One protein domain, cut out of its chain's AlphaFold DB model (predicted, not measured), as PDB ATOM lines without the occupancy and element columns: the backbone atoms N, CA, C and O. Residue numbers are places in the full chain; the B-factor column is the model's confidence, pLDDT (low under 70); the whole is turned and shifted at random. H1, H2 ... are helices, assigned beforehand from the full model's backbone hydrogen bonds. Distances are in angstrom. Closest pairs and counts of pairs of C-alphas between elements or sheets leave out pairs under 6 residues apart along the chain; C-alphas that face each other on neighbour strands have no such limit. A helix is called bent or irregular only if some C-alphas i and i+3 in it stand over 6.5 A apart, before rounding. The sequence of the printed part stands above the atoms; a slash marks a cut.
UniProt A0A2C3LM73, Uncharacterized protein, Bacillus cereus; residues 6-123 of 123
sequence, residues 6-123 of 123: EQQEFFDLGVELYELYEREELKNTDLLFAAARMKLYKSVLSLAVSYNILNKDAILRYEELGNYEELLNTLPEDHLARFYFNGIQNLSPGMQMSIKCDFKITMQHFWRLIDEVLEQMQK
ATOM      1  N   GLU A   6      39.719 -51.418 -45.226       87.50
ATOM      2  CA  GLU A   6      39.741 -50.016 -44.792       87.50
ATOM      3  C   GLU A   6      39.739 -49.921 -43.257       87.50
ATOM      4  O   GLU A   6      40.574 -49.267 -42.643       87.50
ATOM      5  N   GLN A   7      38.854 -50.685 -42.612       88.00
ATOM      6  CA  GLN A   7      38.771 -50.775 -41.155       88.00
ATOM      7  C   GLN A   7      40.059 -51.316 -40.527       88.00
ATOM      8  O   GLN A   7      40.415 -50.915 -39.421       88.00
ATOM      9  N   GLN A   8      40.735 -52.242 -41.211       91.50
ATOM     10  CA  GLN A   8      42.009 -52.790 -40.764       91.50
ATOM     11  C   GLN A   8      43.117 -51.736 -40.832       91.50
ATOM     12  O   GLN A   8      43.853 -51.593 -39.864       91.50
ATOM     13  N   GLU A   9      43.189 -50.958 -41.913       90.44
ATOM     14  CA  GLU A   9      44.157 -49.864 -42.054       90.44
ATOM     15  C   GLU A   9      44.007 -48.826 -40.929       90.44
ATOM     16  O   GLU A   9      44.993 -48.440 -40.300       90.44
ATOM     17  N   PHE A  10      42.772 -48.454 -40.575       87.94
ATOM     18  CA  PHE A  10      42.528 -47.542 -39.448       87.94
ATOM     19  C   PHE A  10      42.843 -48.154 -38.095       87.94
ATOM     20  O   PHE A  10      43.334 -47.469 -37.196       87.94
ATOM     21  N   PHE A  11      42.546 -49.441 -37.931       91.56
ATOM     22  CA  PHE A  11      42.913 -50.151 -36.722       91.56
ATOM     23  C   PHE A  11      44.435 -50.145 -36.534       91.56
ATOM     24  O   PHE A  11      44.914 -49.863 -35.438       91.56
ATOM     25  N   ASP A  12      45.189 -50.403 -37.598       93.56
ATOM     26  CA  ASP A  12      46.647 -50.439 -37.549       93.56
ATOM     27  C   ASP A  12      47.223 -49.042 -37.265       93.56
ATOM     28  O   ASP A  12      48.012 -48.894 -36.328       93.56
ATOM     29  N   LEU A  13      46.729 -47.996 -37.942       92.06
ATOM     30  CA  LEU A  13      47.130 -46.607 -37.674       92.06
ATOM     31  C   LEU A  13      46.833 -46.188 -36.227       92.06
ATOM     32  O   LEU A  13      47.658 -45.559 -35.561       92.06
ATOM     33  N   GLY A  14      45.659 -46.557 -35.710       92.00
ATOM     34  CA  GLY A  14      45.296 -46.271 -34.328       92.00
ATOM     35  C   GLY A  14      46.208 -46.972 -33.328       92.00
ATOM     36  O   GLY A  14      46.560 -46.365 -32.314       92.00
ATOM     37  N   VAL A  15      46.615 -48.217 -33.594       94.31
ATOM     38  CA  VAL A  15      47.591 -48.934 -32.758       94.31
ATOM     39  C   VAL A  15      48.937 -48.213 -32.764       94.31
ATOM     40  O   VAL A  15      49.464 -47.951 -31.684       94.31
ATOM     41  N   GLU A  16      49.455 -47.836 -33.932       93.50
ATOM     42  CA  GLU A  16      50.730 -47.112 -34.046       93.50
ATOM     43  C   GLU A  16      50.719 -45.787 -33.269       93.50
ATOM     44  O   GLU A  16      51.675 -45.456 -32.561       93.50
ATOM     45  N   LEU A  17      49.611 -45.047 -33.351       91.38
ATOM     46  CA  LEU A  17      49.445 -43.766 -32.671       91.38
ATOM     47  C   LEU A  17      49.404 -43.927 -31.141       91.38
ATOM     48  O   LEU A  17      50.022 -43.146 -30.413       91.38
ATOM     49  N   TYR A  18      48.763 -44.985 -30.635       92.75
ATOM     50  CA  TYR A  18      48.816 -45.309 -29.208       92.75
ATOM     51  C   TYR A  18      50.209 -45.785 -28.763       92.75
ATOM     52  O   TYR A  18      50.671 -45.391 -27.694       92.75
ATOM     53  N   GLU A  19      50.922 -46.572 -29.573       91.88
ATOM     54  CA  GLU A  19      52.305 -46.976 -29.272       91.88
ATOM     55  C   GLU A  19      53.266 -45.781 -29.217       91.88
ATOM     56  O   GLU A  19      54.235 -45.784 -28.451       91.88
ATOM     57  N   LEU A  20      53.031 -44.749 -30.028       90.31
ATOM     58  CA  LEU A  20      53.758 -43.487 -29.924       90.31
ATOM     59  C   LEU A  20      53.441 -42.778 -28.600       90.31
ATOM     60  O   LEU A  20      54.365 -42.484 -27.842       90.31
ATOM     61  N   TYR A  21      52.156 -42.599 -28.281       88.94
ATOM     62  CA  TYR A  21      51.715 -42.004 -27.015       88.94
ATOM     63  C   TYR A  21      52.304 -42.726 -25.793       88.94
ATOM     64  O   TYR A  21      52.843 -42.089 -24.889       88.94
ATOM     65  N   GLU A  22      52.269 -44.059 -25.771       87.69
ATOM     66  CA  GLU A  22      52.801 -44.849 -24.661       87.69
ATOM     67  C   GLU A  22      54.313 -44.628 -24.477       87.69
ATOM     68  O   GLU A  22      54.787 -44.427 -23.355       87.69
ATOM     69  N   ARG A  23      55.071 -44.590 -25.581       87.19
ATOM     70  CA  ARG A  23      56.519 -44.331 -25.557       87.19
ATOM     71  C   ARG A  23      56.868 -42.916 -25.119       87.19
ATOM     72  O   ARG A  23      57.925 -42.726 -24.519       87.19
ATOM     73  N   GLU A  24      56.043 -41.926 -25.439       88.31
ATOM     74  CA  GLU A  24      56.343 -40.519 -25.166       88.31
ATOM     75  C   GLU A  24      55.885 -40.081 -23.771       88.31
ATOM     76  O   GLU A  24      56.677 -39.478 -23.037       88.31
ATOM     77  N   GLU A  25      54.672 -40.475 -23.380       85.06
ATOM     78  CA  GLU A  25      53.949 -39.946 -22.218       85.06
ATOM     79  C   GLU A  25      53.849 -40.944 -21.049       85.06
ATOM     80  O   GLU A  25      53.676 -40.539 -19.900       85.06
ATOM     81  N   LEU A  26      54.001 -42.253 -21.297       83.19
ATOM     82  CA  LEU A  26      53.801 -43.310 -20.291       83.19
ATOM     83  C   LEU A  26      55.084 -44.075 -19.917       83.19
ATOM     84  O   LEU A  26      55.005 -45.185 -19.388       83.19
ATOM     85  N   LYS A  27      56.261 -43.460 -20.106       77.62
ATOM     86  CA  LYS A  27      57.618 -44.054 -19.983       77.62
ATOM     87  C   LYS A  27      57.922 -44.846 -18.703       77.62
ATOM     88  O   LYS A  27      58.799 -45.700 -18.721       77.62
ATOM     89  N   ASN A  28      57.231 -44.558 -17.600       80.69
ATOM     90  CA  ASN A  28      57.445 -45.207 -16.299       80.69
ATOM     91  C   ASN A  28      56.343 -46.217 -15.934       80.69
ATOM     92  O   ASN A  28      56.261 -46.651 -14.785       80.69
ATOM     93  N   THR A  29      55.464 -46.558 -16.878       79.56
ATOM     94  CA  THR A  29      54.410 -47.552 -16.655       79.56
ATOM     95  C   THR A  29      55.022 -48.946 -16.650       79.56
ATOM     96  O   THR A  29      55.795 -49.301 -17.535       79.56
ATOM     97  N   ASP A  30      54.668 -49.752 -15.654       85.69
ATOM     98  CA  ASP A  30      55.066 -51.157 -15.607       85.69
ATOM     99  C   ASP A  30      54.529 -51.929 -16.830       85.69
ATOM    100  O   ASP A  30      53.412 -51.697 -17.301       85.69
ATOM    101  N   LEU A  31      55.338 -52.857 -17.350       84.31
ATOM    102  CA  LEU A  31      55.077 -53.555 -18.615       84.31
ATOM    103  C   LEU A  31      53.750 -54.322 -18.620       84.31
ATOM    104  O   LEU A  31      53.093 -54.409 -19.660       84.31
ATOM    105  N   LEU A  32      53.330 -54.871 -17.476       82.75
ATOM    106  CA  LEU A  32      52.063 -55.593 -17.385       82.75
ATOM    107  C   LEU A  32      50.878 -54.625 -17.476       82.75
ATOM    108  O   LEU A  32      49.874 -54.938 -18.120       82.75
ATOM    109  N   PHE A  33      50.995 -53.439 -16.874       81.19
ATOM    110  CA  PHE A  33      49.980 -52.388 -16.967       81.19
ATOM    111  C   PHE A  33      49.906 -51.768 -18.361       81.19
ATOM    112  O   PHE A  33      48.807 -51.551 -18.871       81.19
ATOM    113  N   ALA A  34      51.054 -51.537 -18.995       85.06
ATOM    114  CA  ALA A  34      51.139 -51.081 -20.378       85.06
ATOM    115  C   ALA A  34      50.439 -52.068 -21.331       85.06
ATOM    116  O   ALA A  34      49.524 -51.698 -22.068       85.06
ATOM    117  N   ALA A  35      50.747 -53.364 -21.210       86.38
ATOM    118  CA  ALA A  35      50.099 -54.409 -21.999       86.38
ATOM    119  C   ALA A  35      48.579 -54.488 -21.759       86.38
ATOM    120  O   ALA A  35      47.810 -54.710 -22.698       86.38
ATOM    121  N   ALA A  36      48.128 -54.304 -20.516       86.31
ATOM    122  CA  ALA A  36      46.706 -54.265 -20.189       86.31
ATOM    123  C   ALA A  36      45.991 -53.058 -20.819       86.31
ATOM    124  O   ALA A  36      44.929 -53.225 -21.423       86.31
ATOM    125  N   ARG A  37      46.587 -51.862 -20.733       87.75
ATOM    126  CA  ARG A  37      46.053 -50.644 -21.361       87.75
ATOM    127  C   ARG A  37      46.013 -50.759 -22.879       87.75
ATOM    128  O   ARG A  37      44.985 -50.441 -23.464       87.75
ATOM    129  N   MET A  38      47.050 -51.313 -23.504       90.56
ATOM    130  CA  MET A  38      47.071 -51.600 -24.941       90.56
ATOM    131  C   MET A  38      45.908 -52.509 -25.363       90.56
ATOM    132  O   MET A  38      45.248 -52.263 -26.371       90.56
ATOM    133  N   LYS A  39      45.620 -53.568 -24.595       91.12
ATOM    134  CA  LYS A  39      44.466 -54.437 -24.873       91.12
ATOM    135  C   LYS A  39      43.141 -53.689 -24.740       91.12
ATOM    136  O   LYS A  39      42.260 -53.878 -25.577       91.12
ATOM    137  N   LEU A  40      43.010 -52.825 -23.731       90.12
ATOM    138  CA  LEU A  40      41.816 -51.995 -23.564       90.12
ATOM    139  C   LEU A  40      41.656 -51.040 -24.745       90.12
ATOM    140  O   LEU A  40      40.578 -50.963 -25.324       90.12
ATOM    141  N   TYR A  41      42.741 -50.391 -25.156       91.69
ATOM    142  CA  TYR A  41      42.756 -49.505 -26.307       91.69
ATOM    143  C   TYR A  41      42.342 -50.234 -27.586       91.69
ATOM    144  O   TYR A  41      41.409 -49.803 -28.253       91.69
ATOM    145  N   LYS A  42      42.942 -51.393 -27.883       93.12
ATOM    146  CA  LYS A  42      42.567 -52.229 -29.036       93.12
ATOM    147  C   LYS A  42      41.098 -52.644 -28.997       93.12
ATOM    148  O   LYS A  42      40.438 -52.661 -30.034       93.12
ATOM    149  N   SER A  43      40.562 -52.933 -27.812       91.44
ATOM    150  CA  SER A  43      39.136 -53.209 -27.645       91.44
ATOM    151  C   SER A  43      38.282 -52.010 -28.070       91.44
ATOM    152  O   SER A  43      37.387 -52.154 -28.903       91.44
ATOM    153  N   VAL A  44      38.593 -50.817 -27.559       89.94
ATOM    154  CA  VAL A  44      37.852 -49.579 -27.850       89.94
ATOM    155  C   VAL A  44      37.998 -49.171 -29.316       89.94
ATOM    156  O   VAL A  44      36.996 -48.920 -29.982       89.94
ATOM    157  N   LEU A  45      39.222 -49.188 -29.843       90.50
ATOM    158  CA  LEU A  45      39.529 -48.889 -31.237       90.50
ATOM    159  C   LEU A  45      38.777 -49.829 -32.178       90.50
ATOM    160  O   LEU A  45      38.147 -49.361 -33.118       90.50
ATOM    161  N   SER A  46      38.757 -51.138 -31.891       90.00
ATOM    162  CA  SER A  46      38.034 -52.107 -32.726       90.00
ATOM    163  C   SER A  46      36.537 -51.803 -32.824       90.00
ATOM    164  O   SER A  46      35.938 -52.038 -33.869       90.00
ATOM    165  N   LEU A  47      35.929 -51.252 -31.769       87.94
ATOM    166  CA  LEU A  47      34.532 -50.826 -31.812       87.94
ATOM    167  C   LEU A  47      34.337 -49.540 -32.605       87.94
ATOM    168  O   LEU A  47      33.348 -49.426 -33.326       87.94
ATOM    169  N   ALA A  48      35.256 -48.586 -32.454       86.00
ATOM    170  CA  ALA A  48      35.210 -47.327 -33.181       86.00
ATOM    171  C   ALA A  48      35.315 -47.566 -34.696       86.00
ATOM    172  O   ALA A  48      34.469 -47.090 -35.447       86.00
ATOM    173  N   VAL A  49      36.276 -48.387 -35.140       84.44
ATOM    174  CA  VAL A  49      36.494 -48.664 -36.574       84.44
ATOM    175  C   VAL A  49      35.454 -49.612 -37.177       84.44
ATOM    176  O   VAL A  49      35.181 -49.548 -38.373       84.44
ATOM    177  N   SER A  50      34.818 -50.477 -36.377       79.19
ATOM    178  CA  SER A  50      33.793 -51.406 -36.887       79.19
ATOM    179  C   SER A  50      32.449 -50.736 -37.221       79.19
ATOM    180  O   SER A  50      31.559 -51.425 -37.706       79.19
ATOM    181  N   TYR A  51      32.311 -49.422 -36.986       68.56
ATOM    182  CA  TYR A  51      31.175 -48.545 -37.317       68.56
ATOM    183  C   TYR A  51      29.761 -49.115 -37.065       68.56
ATOM    184  O   TYR A  51      29.188 -49.802 -37.906       68.56
ATOM    185  N   ASN A  52      29.184 -48.748 -35.905       59.44
ATOM    186  CA  ASN A  52      27.744 -48.492 -35.633       59.44
ATOM    187  C   ASN A  52      27.421 -48.328 -34.129       59.44
ATOM    188  O   ASN A  52      26.258 -48.159 -33.770       59.44
ATOM    189  N   ILE A  53      28.411 -48.416 -33.231       57.16
ATOM    190  CA  ILE A  53      28.145 -48.602 -31.789       57.16
ATOM    191  C   ILE A  53      28.774 -47.511 -30.913       57.16
ATOM    192  O   ILE A  53      28.240 -47.198 -29.852       57.16
ATOM    193  N   LEU A  54      29.873 -46.889 -31.348       63.06
ATOM    194  CA  LEU A  54      30.641 -45.975 -30.509       63.06
ATOM    195  C   LEU A  54      30.767 -44.591 -31.140       63.06
ATOM    196  O   LEU A  54      31.503 -44.387 -32.098       63.06
ATOM    197  N   ASN A  55      30.022 -43.643 -30.574       64.88
ATOM    198  CA  ASN A  55      30.251 -42.217 -30.760       64.88
ATOM    199  C   ASN A  55      30.917 -41.641 -29.499       64.88
ATOM    200  O   ASN A  55      30.895 -42.254 -28.428       64.88
ATOM    201  N   LYS A  56      31.495 -40.448 -29.630       66.94
ATOM    202  CA  LYS A  56      32.146 -39.708 -28.541       66.94
ATOM    203  C   LYS A  56      31.304 -39.656 -27.269       66.94
ATOM    204  O   LYS A  56      31.809 -39.914 -26.180       66.94
ATOM    205  N   ASP A  57      30.008 -39.388 -27.415       70.50
ATOM    206  CA  ASP A  57      29.084 -39.297 -26.285       70.50
ATOM    207  C   ASP A  57      28.916 -40.631 -25.552       70.50
ATOM    208  O   ASP A  57      28.741 -40.635 -24.336       70.50
ATOM    209  N   ALA A  58      28.992 -41.766 -26.252       69.38
ATOM    210  CA  ALA A  58      28.938 -43.090 -25.642       69.38
ATOM    211  C   ALA A  58      30.197 -43.380 -24.812       69.38
ATOM    212  O   ALA A  58      30.063 -43.837 -23.680       69.38
ATOM    213  N   ILE A  59      31.398 -43.038 -25.306       70.06
ATOM    214  CA  ILE A  59      32.635 -43.185 -24.513       70.06
ATOM    215  C   ILE A  59      32.614 -42.303 -23.276       70.06
ATOM    216  O   ILE A  59      32.930 -42.768 -22.183       70.06
ATOM    217  N   LEU A  60      32.239 -41.037 -23.440       69.69
ATOM    218  CA  LEU A  60      32.262 -40.077 -22.340       69.69
ATOM    219  C   LEU A  60      31.255 -40.414 -21.230       69.69
ATOM    220  O   LEU A  60      31.404 -39.921 -20.113       69.69
ATOM    221  N   ARG A  61      30.253 -41.258 -21.520       73.25
ATOM    222  CA  ARG A  61      29.291 -41.777 -20.537       73.25
ATOM    223  C   ARG A  61      29.813 -42.958 -19.724       73.25
ATOM    224  O   ARG A  61      29.239 -43.231 -18.674       73.25
ATOM    225  N   TYR A  62      30.848 -43.663 -20.179       78.44
ATOM    226  CA  TYR A  62      31.417 -44.758 -19.400       78.44
ATOM    227  C   TYR A  62      32.264 -44.194 -18.264       78.44
ATOM    228  O   TYR A  62      33.372 -43.700 -18.469       78.44
ATOM    229  N   GLU A  63      31.714 -44.248 -17.053       72.31
ATOM    230  CA  GLU A  63      32.402 -43.782 -15.851       72.31
ATOM    231  C   GLU A  63      33.321 -44.862 -15.279       72.31
ATOM    232  O   GLU A  63      34.383 -44.547 -14.742       72.31
ATOM    233  N   GLU A  64      32.951 -46.131 -15.459       81.06
ATOM    234  CA  GLU A  64      33.655 -47.281 -14.908       81.06
ATOM    235  C   GLU A  64      33.894 -48.373 -15.956       81.06
ATOM    236  O   GLU A  64      33.123 -48.551 -16.904       81.06
ATOM    237  N   LEU A  65      34.933 -49.186 -15.727       82.12
ATOM    238  CA  LEU A  65      35.258 -50.359 -16.551       82.12
ATOM    239  C   LEU A  65      34.062 -51.319 -16.688       82.12
ATOM    240  O   LEU A  65      33.885 -51.931 -17.739       82.12
ATOM    241  N   GLY A  66      33.226 -51.422 -15.647       83.44
ATOM    242  CA  GLY A  66      32.024 -52.258 -15.649       83.44
ATOM    243  C   GLY A  66      30.979 -51.805 -16.672       83.44
ATOM    244  O   GLY A  66      30.386 -52.646 -17.339       83.44
ATOM    245  N   ASN A  67      30.814 -50.495 -16.891       85.25
ATOM    246  CA  ASN A  67      29.880 -50.001 -17.910       85.25
ATOM    247  C   ASN A  67      30.329 -50.392 -19.326       85.25
ATOM    248  O   ASN A  67      29.511 -50.661 -20.204       85.25
ATOM    249  N   TYR A  68      31.644 -50.427 -19.548       86.44
ATOM    250  CA  TYR A  68      32.209 -50.865 -20.817       86.44
ATOM    251  C   TYR A  68      32.089 -52.383 -21.003       86.44
ATOM    252  O   TYR A  68      31.750 -52.843 -22.091       86.44
ATOM    253  N   GLU A  69      32.286 -53.167 -19.942       88.19
ATOM    254  CA  GLU A  69      32.046 -54.614 -19.958       88.19
ATOM    255  C   GLU A  69      30.582 -54.955 -20.286       88.19
ATOM    256  O   GLU A  69      30.318 -55.829 -21.113       88.19
ATOM    257  N   GLU A  70      29.624 -54.222 -19.712       88.44
ATOM    258  CA  GLU A  70      28.200 -54.359 -20.033       88.44
ATOM    259  C   GLU A  70      27.916 -54.114 -21.519       88.44
ATOM    260  O   GLU A  70      27.221 -54.919 -22.142       88.44
ATOM    261  N   LEU A  71      28.501 -53.066 -22.118       86.94
ATOM    262  CA  LEU A  71      28.409 -52.833 -23.564       86.94
ATOM    263  C   LEU A  71      28.943 -54.037 -24.346       86.94
ATOM    264  O   LEU A  71      28.276 -54.522 -25.261       86.94
ATOM    265  N   LEU A  72      30.140 -54.519 -24.008       88.56
ATOM    266  CA  LEU A  72      30.781 -55.621 -24.725       88.56
ATOM    267  C   LEU A  72      29.945 -56.903 -24.701       88.56
ATOM    268  O   LEU A  72      29.920 -57.638 -25.690       88.56
ATOM    269  N   ASN A  73      29.220 -57.143 -23.609       89.06
ATOM    270  CA  ASN A  73      28.329 -58.293 -23.470       89.06
ATOM    271  C   ASN A  73      27.119 -58.245 -24.419       89.06
ATOM    272  O   ASN A  73      26.540 -59.291 -24.703       89.06
ATOM    273  N   THR A  74      26.767 -57.071 -24.958       87.25
ATOM    274  CA  THR A  74      25.707 -56.928 -25.979       87.25
ATOM    275  C   THR A  74      26.163 -57.291 -27.396       87.25
ATOM    276  O   THR A  74      25.334 -57.458 -28.290       87.25
ATOM    277  N   LEU A  75      27.473 -57.423 -27.618       87.06
ATOM    278  CA  LEU A  75      28.055 -57.708 -28.929       87.06
ATOM    279  C   LEU A  75      28.115 -59.217 -29.204       87.06
ATOM    280  O   LEU A  75      28.192 -60.002 -28.258       87.06
ATOM    281  N   PRO A  76      28.181 -59.651 -30.476       88.44
ATOM    282  CA  PRO A  76      28.461 -61.045 -30.825       88.44
ATOM    283  C   PRO A  76      29.751 -61.557 -30.174       88.44
ATOM    284  O   PRO A  76      30.724 -60.813 -30.072       88.44
ATOM    285  N   GLU A  77      29.789 -62.824 -29.756       87.56
ATOM    286  CA  GLU A  77      30.949 -63.419 -29.064       87.56
ATOM    287  C   GLU A  77      32.254 -63.338 -29.865       87.56
ATOM    288  O   GLU A  77      33.334 -63.209 -29.293       87.56
ATOM    289  N   ASP A  78      32.154 -63.370 -31.190       88.00
ATOM    290  CA  ASP A  78      33.281 -63.300 -32.111       88.00
ATOM    291  C   ASP A  78      33.708 -61.853 -32.436       88.00
ATOM    292  O   ASP A  78      34.564 -61.636 -33.299       88.00
ATOM    293  N   HIS A  79      33.116 -60.843 -31.791       88.94
ATOM    294  CA  HIS A  79      33.473 -59.442 -31.987       88.94
ATOM    295  C   HIS A  79      34.885 -59.151 -31.446       88.94
ATOM    296  O   HIS A  79      35.211 -59.481 -30.305       88.94
ATOM    297  N   LEU A  80      35.725 -58.475 -32.242       90.38
ATOM    298  CA  LEU A  80      37.139 -58.229 -31.908       90.38
ATOM    299  C   LEU A  80      37.330 -57.477 -30.587       90.38
ATOM    300  O   LEU A  80      38.243 -57.783 -29.827       90.38
ATOM    301  N   ALA A  81      36.428 -56.551 -30.277       90.31
ATOM    302  CA  ALA A  81      36.420 -55.850 -28.996       90.31
ATOM    303  C   ALA A  81      36.382 -56.806 -27.797       90.31
ATOM    304  O   ALA A  81      37.216 -56.719 -26.901       90.31
ATOM    305  N   ARG A  82      35.481 -57.799 -27.828       91.00
ATOM    306  CA  ARG A  82      35.391 -58.819 -26.776       91.00
ATOM    307  C   ARG A  82      36.682 -59.628 -26.685       91.00
ATOM    308  O   ARG A  82      37.170 -59.882 -25.588       91.00
ATOM    309  N   PHE A  83      37.265 -59.985 -27.831       90.75
ATOM    310  CA  PHE A  83      38.533 -60.712 -27.876       90.75
ATOM    311  C   PHE A  83      39.669 -59.944 -27.187       90.75
ATOM    312  O   PHE A  83      40.368 -60.505 -26.339       90.75
ATOM    313  N   TYR A  84      39.835 -58.656 -27.498       90.81
ATOM    314  CA  TYR A  84      40.868 -57.832 -26.868       90.81
ATOM    315  C   TYR A  84      40.593 -57.596 -25.376       90.81
ATOM    316  O   TYR A  84      41.518 -57.705 -24.565       90.81
ATOM    317  N   PHE A  85      39.332 -57.365 -24.996       89.94
ATOM    318  CA  PHE A  85      38.933 -57.144 -23.606       89.94
ATOM    319  C   PHE A  85      39.103 -58.375 -22.707       89.94
ATOM    320  O   PHE A  85      39.555 -58.240 -21.571       89.94
ATOM    321  N   ASN A  86      38.844 -59.590 -23.206       85.12
ATOM    322  CA  ASN A  86      39.065 -60.832 -22.447       85.12
ATOM    323  C   ASN A  86      40.498 -60.944 -21.910       85.12
ATOM    324  O   ASN A  86      40.745 -61.511 -20.846       85.12
ATOM    325  N   GLY A  87      41.471 -60.363 -22.614       72.69
ATOM    326  CA  GLY A  87      42.851 -60.342 -22.154       72.69
ATOM    327  C   GLY A  87      43.112 -59.467 -20.918       72.69
ATOM    328  O   GLY A  87      44.230 -59.534 -20.405       72.69
ATOM    329  N   ILE A  88      42.125 -58.684 -20.464       77.19
ATOM    330  CA  ILE A  88      42.124 -57.846 -19.250       77.19
ATOM    331  C   ILE A  88      41.431 -58.569 -18.086       77.19
ATOM    332  O   ILE A  88      41.855 -58.431 -16.941       77.19
ATOM    333  N   GLN A  89      40.416 -59.396 -18.358       69.94
ATOM    334  CA  GLN A  89      39.700 -60.156 -17.321       69.94
ATOM    335  C   GLN A  89      40.615 -61.132 -16.552       69.94
ATOM    336  O   GLN A  89      40.359 -61.439 -15.391       69.94
ATOM    337  N   ASN A  90      41.728 -61.553 -17.159       72.50
ATOM    338  CA  ASN A  90      42.727 -62.433 -16.540       72.50
ATOM    339  C   ASN A  90      43.777 -61.703 -15.680       72.50
ATOM    340  O   ASN A  90      44.736 -62.327 -15.223       72.50
ATOM    341  N   LEU A  91      43.655 -60.387 -15.485       75.75
ATOM    342  CA  LEU A  91      44.586 -59.621 -14.653       75.75
ATOM    343  C   LEU A  91      44.339 -59.857 -13.162       75.75
ATOM    344  O   LEU A  91      43.220 -60.147 -12.739       75.75
ATOM    345  N   SER A  92      45.385 -59.672 -12.351       80.69
ATOM    346  CA  SER A  92      45.256 -59.755 -10.895       80.69
ATOM    347  C   SER A  92      44.300 -58.674 -10.355       80.69
ATOM    348  O   SER A  92      44.190 -57.598 -10.953       80.69
ATOM    349  N   PRO A  93      43.639 -58.897  -9.202       78.00
ATOM    350  CA  PRO A  93      42.691 -57.932  -8.637       78.00
ATOM    351  C   PRO A  93      43.281 -56.531  -8.429       78.00
ATOM    352  O   PRO A  93      42.609 -55.533  -8.680       78.00
ATOM    353  N   GLY A  94      44.556 -56.445  -8.028       75.94
ATOM    354  CA  GLY A  94      45.254 -55.168  -7.868       75.94
ATOM    355  C   GLY A  94      45.399 -54.409  -9.187       75.94
ATOM    356  O   GLY A  94      45.174 -53.204  -9.230       75.94
ATOM    357  N   MET A  95      45.682 -55.121 -10.280       75.75
ATOM    358  CA  MET A  95      45.801 -54.512 -11.605       75.75
ATOM    359  C   MET A  95      44.454 -54.055 -12.160       75.75
ATOM    360  O   MET A  95      44.356 -52.965 -12.722       75.75
ATOM    361  N   GLN A  96      43.407 -54.858 -11.960       75.06
ATOM    362  CA  GLN A  96      42.047 -54.463 -12.320       75.06
ATOM    363  C   GLN A  96      41.621 -53.202 -11.562       75.06
ATOM    364  O   GLN A  96      40.992 -52.326 -12.146       75.06
ATOM    365  N   MET A  97      41.984 -53.086 -10.280       75.19
ATOM    366  CA  MET A  97      41.663 -51.907  -9.478       75.19
ATOM    367  C   MET A  97      42.377 -50.652  -9.986       75.19
ATOM    368  O   MET A  97      41.744 -49.608 -10.100       75.19
ATOM    369  N   SER A  98      43.659 -50.744 -10.350       74.50
ATOM    370  CA  SER A  98      44.377 -49.602 -10.927       74.50
ATOM    371  C   SER A  98      43.751 -49.127 -12.236       74.50
ATOM    372  O   SER A  98      43.524 -47.932 -12.364       74.50
ATOM    373  N   ILE A  99      43.410 -50.053 -13.147       75.56
ATOM    374  CA  ILE A  99      42.736 -49.736 -14.420       75.56
ATOM    375  C   ILE A  99      41.355 -49.123 -14.172       75.56
ATOM    376  O   ILE A  99      40.915 -48.256 -14.915       75.56
ATOM    377  N   LYS A 100      40.643 -49.569 -13.128       76.38
ATOM    378  CA  LYS A 100      39.356 -48.983 -12.731       76.38
ATOM    379  C   LYS A 100      39.512 -47.553 -12.213       76.38
ATOM    380  O   LYS A 100      38.679 -46.716 -12.535       76.38
ATOM    381  N   CYS A 101      40.557 -47.267 -11.435       77.25
ATOM    382  CA  CYS A 101      40.779 -45.945 -10.845       77.25
ATOM    383  C   CYS A 101      41.062 -44.851 -11.884       77.25
ATOM    384  O   CYS A 101      40.652 -43.711 -11.676       77.25
ATOM    385  N   ASP A 102      41.758 -45.170 -12.977       78.75
ATOM    386  CA  ASP A 102      42.084 -44.213 -14.043       78.75
ATOM    387  C   ASP A 102      41.220 -44.370 -15.303       78.75
ATOM    388  O   ASP A 102      41.345 -43.565 -16.228       78.75
ATOM    389  N   PHE A 103      40.281 -45.325 -15.307       82.25
ATOM    390  CA  PHE A 103      39.489 -45.727 -16.471       82.25
ATOM    391  C   PHE A 103      38.918 -44.550 -17.263       82.25
ATOM    392  O   PHE A 103      39.153 -44.443 -18.464       82.25
ATOM    393  N   LYS A 104      38.203 -43.630 -16.603       80.69
ATOM    394  CA  LYS A 104      37.558 -42.485 -17.267       80.69
ATOM    395  C   LYS A 104      38.569 -41.582 -17.979       80.69
ATOM    396  O   LYS A 104      38.332 -41.162 -19.109       80.69
ATOM    397  N   ILE A 105      39.706 -41.312 -17.339       82.31
ATOM    398  CA  ILE A 105      40.786 -40.495 -17.910       82.31
ATOM    399  C   ILE A 105      41.422 -41.244 -19.085       82.31
ATOM    400  O   ILE A 105      41.586 -40.685 -20.169       82.31
ATOM    401  N   THR A 106      41.713 -42.532 -18.906       83.81
ATOM    402  CA  THR A 106      42.256 -43.398 -19.957       83.81
ATOM    403  C   THR A 106      41.342 -43.444 -21.183       83.81
ATOM    404  O   THR A 106      41.813 -43.244 -22.299       83.81
ATOM    405  N   MET A 107      40.033 -43.611 -20.995       84.44
ATOM    406  CA  MET A 107      39.045 -43.634 -22.077       84.44
ATOM    407  C   MET A 107      38.948 -42.300 -22.824       84.44
ATOM    408  O   MET A 107      38.806 -42.296 -24.046       84.44
ATOM    409  N   GLN A 108      39.071 -41.166 -22.127       84.81
ATOM    410  CA  GLN A 108      39.131 -39.846 -22.766       84.81
ATOM    411  C   GLN A 108      40.369 -39.694 -23.652       84.81
ATOM    412  O   GLN A 108      40.261 -39.207 -24.778       84.81
ATOM    413  N   HIS A 109      41.535 -40.135 -23.171       86.94
ATOM    414  CA  HIS A 109      42.756 -40.138 -23.975       86.94
ATOM    415  C   HIS A 109      42.634 -41.071 -25.177       86.94
ATOM    416  O   HIS A 109      42.944 -40.662 -26.289       86.94
ATOM    417  N   PHE A 110      42.116 -42.284 -24.980       88.75
ATOM    418  CA  PHE A 110      41.887 -43.233 -26.068       88.75
ATOM    419  C   PHE A 110      40.985 -42.638 -27.139       88.75
ATOM    420  O   PHE A 110      41.305 -42.720 -28.319       88.75
ATOM    421  N   TRP A 111      39.893 -41.989 -26.736       86.12
ATOM    422  CA  TRP A 111      38.999 -41.358 -27.693       86.12
ATOM    423  C   TRP A 111      39.665 -40.218 -28.456       86.12
ATOM    424  O   TRP A 111      39.434 -40.091 -29.648       86.12
ATOM    425  N   ARG A 112      40.516 -39.415 -27.812       87.25
ATOM    426  CA  ARG A 112      41.269 -38.370 -28.516       87.25
ATOM    427  C   ARG A 112      42.160 -38.957 -29.615       87.25
ATOM    428  O   ARG A 112      42.151 -38.444 -30.725       87.25
ATOM    429  N   LEU A 113      42.879 -40.037 -29.314       87.38
ATOM    430  CA  LEU A 113      43.721 -40.742 -30.288       87.38
ATOM    431  C   LEU A 113      42.884 -41.319 -31.444       87.38
ATOM    432  O   LEU A 113      43.276 -41.245 -32.604       87.38
ATOM    433  N   ILE A 114      41.701 -41.853 -31.134       85.69
ATOM    434  CA  ILE A 114      40.762 -42.380 -32.130       85.69
ATOM    435  C   ILE A 114      40.169 -41.254 -32.991       85.69
ATOM    436  O   ILE A 114      40.120 -41.407 -34.206       85.69
ATOM    437  N   ASP A 115      39.761 -40.123 -32.401       85.38
ATOM    438  CA  ASP A 115      39.283 -38.933 -33.127       85.38
ATOM    439  C   ASP A 115      40.358 -38.466 -34.128       85.38
ATOM    440  O   ASP A 115      40.036 -38.203 -35.282       85.38
ATOM    441  N   GLU A 116      41.640 -38.445 -33.737       84.81
ATOM    442  CA  GLU A 116      42.755 -38.066 -34.624       84.81
ATOM    443  C   GLU A 116      42.911 -39.008 -35.835       84.81
ATOM    444  O   GLU A 116      43.265 -38.558 -36.927       84.81
ATOM    445  N   VAL A 117      42.626 -40.302 -35.670       83.88
ATOM    446  CA  VAL A 117      42.614 -41.289 -36.764       83.88
ATOM    447  C   VAL A 117      41.380 -41.111 -37.650       83.88
ATOM    448  O   VAL A 117      41.491 -41.100 -38.874       83.88
ATOM    449  N   LEU A 118      40.201 -40.923 -37.051       77.12
ATOM    450  CA  LEU A 118      38.943 -40.749 -37.783       77.12
ATOM    451  C   LEU A 118      38.903 -39.428 -38.570       77.12
ATOM    452  O   LEU A 118      38.358 -39.386 -39.671       77.12
ATOM    453  N   GLU A 119      39.494 -38.347 -38.056       79.12
ATOM    454  CA  GLU A 119      39.608 -37.069 -38.772       79.12
ATOM    455  C   GLU A 119      40.503 -37.167 -40.013       79.12
ATOM    456  O   GLU A 119      40.253 -36.478 -41.006       79.12
ATOM    457  N   GLN A 120      41.524 -38.031 -39.994       71.06
ATOM    458  CA  GLN A 120      42.349 -38.297 -41.175       71.06
ATOM    459  C   GLN A 120      41.559 -38.987 -42.293       71.06
ATOM    460  O   GLN A 120      41.895 -38.796 -43.454       71.06
ATOM    461  N   MET A 121      40.475 -39.701 -41.970       66.94
ATOM    462  CA  MET A 121      39.594 -40.324 -42.966       66.94
ATOM    463  C   MET A 121      38.700 -39.342 -43.722       66.94
ATOM    464  O   MET A 121      38.193 -39.660 -44.795       66.94
ATOM    465  N   GLN A 122      38.404 -38.190 -43.119       61.31
ATOM    466  CA  GLN A 122      37.461 -37.222 -43.682       61.31
ATOM    467  C   GLN A 122      38.137 -36.216 -44.625       61.31
ATOM    468  O   GLN A 122      37.450 -35.357 -45.184       61.31
ATOM    469  N   LYS A 123      39.464 -36.296 -44.779       53.72
ATOM    470  CA  LYS A 123      40.282 -35.445 -45.650       53.72
ATOM    471  C   LYS A 123      40.685 -36.185 -46.915       53.72
ATOM    472  O   LYS A 123      40.699 -35.511 -47.970       53.72
TER     473      LYS A 123
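Overview. This is residues 6 to 123 of the 123 residues of an uncharacterized protein of Bacillus cereus (UniProt A0A2C3LM73). A long, sharply bent helix, H6, packs with its arm H6b across the helical hairpin H1 and H2, while its arm H6a turns off at one end. H2 lies in the middle, between H1 and H5; short H3 packs on H6b and H4 sits beyond H5. The printed part has 118 residues with six named helices, H1 to H6 in chain order, and no named strand: all helix. It is compact, radius of gyration of the C-alphas 13.5 A, spanning 42 by 35 by 24 A.

Arrangement. H6, residues 93 to 121, was assigned as one helix by its hydrogen bonds but is bent: C-alphas 101 and 104 are 8.0 A apart, and arms H6a, 93 to 101, and H6b, 104 to 121, stand at a steep tilt of 65 degrees. H6b touches H1, residues 6 to 25, at a steep tilt of 49 degrees; the closest C-alphas, Gly 14 and Val 117, are 6.2 A apart. H2, residues 31 to 49, touches H5, residues 80 to 89, at a shallow tilt of 25 degrees, opposite ways, closest C-alphas Ser 43 and Ala 81, 4.0 A. H3, residues 56 to 61, touches H6b, closest C-alphas Ile 59 and Met 107, 6.9 A. H4, residues 65 to 73, and H5 touch only at the corner, and only just, with 3 pairs of C-alphas within 8 A. O i to N i+4 pairs are within hydrogen-bond range throughout H1, H2, H3, H4 and H6a, in 3 of 6 in H5 and 12 of 14 in H6b.

Along the chain. H1 begins at C-alpha 6 (39.741, -50.016, -44.792) and is 28.5 A long; H2 is 26.3 A. H6b, 25.9 A, ends at C-alpha 121 (39.594, -40.324, -42.966).

Size, cuts and confidence. The farthest C-alphas, Pro 93 and Lys 123, are 43.4 A apart. The printed part has no cut and no long link. Mean pLDDT of the printed part is 82.7; residues 51 to 56, 58, 60, 89 and 121 to 123 are under 70.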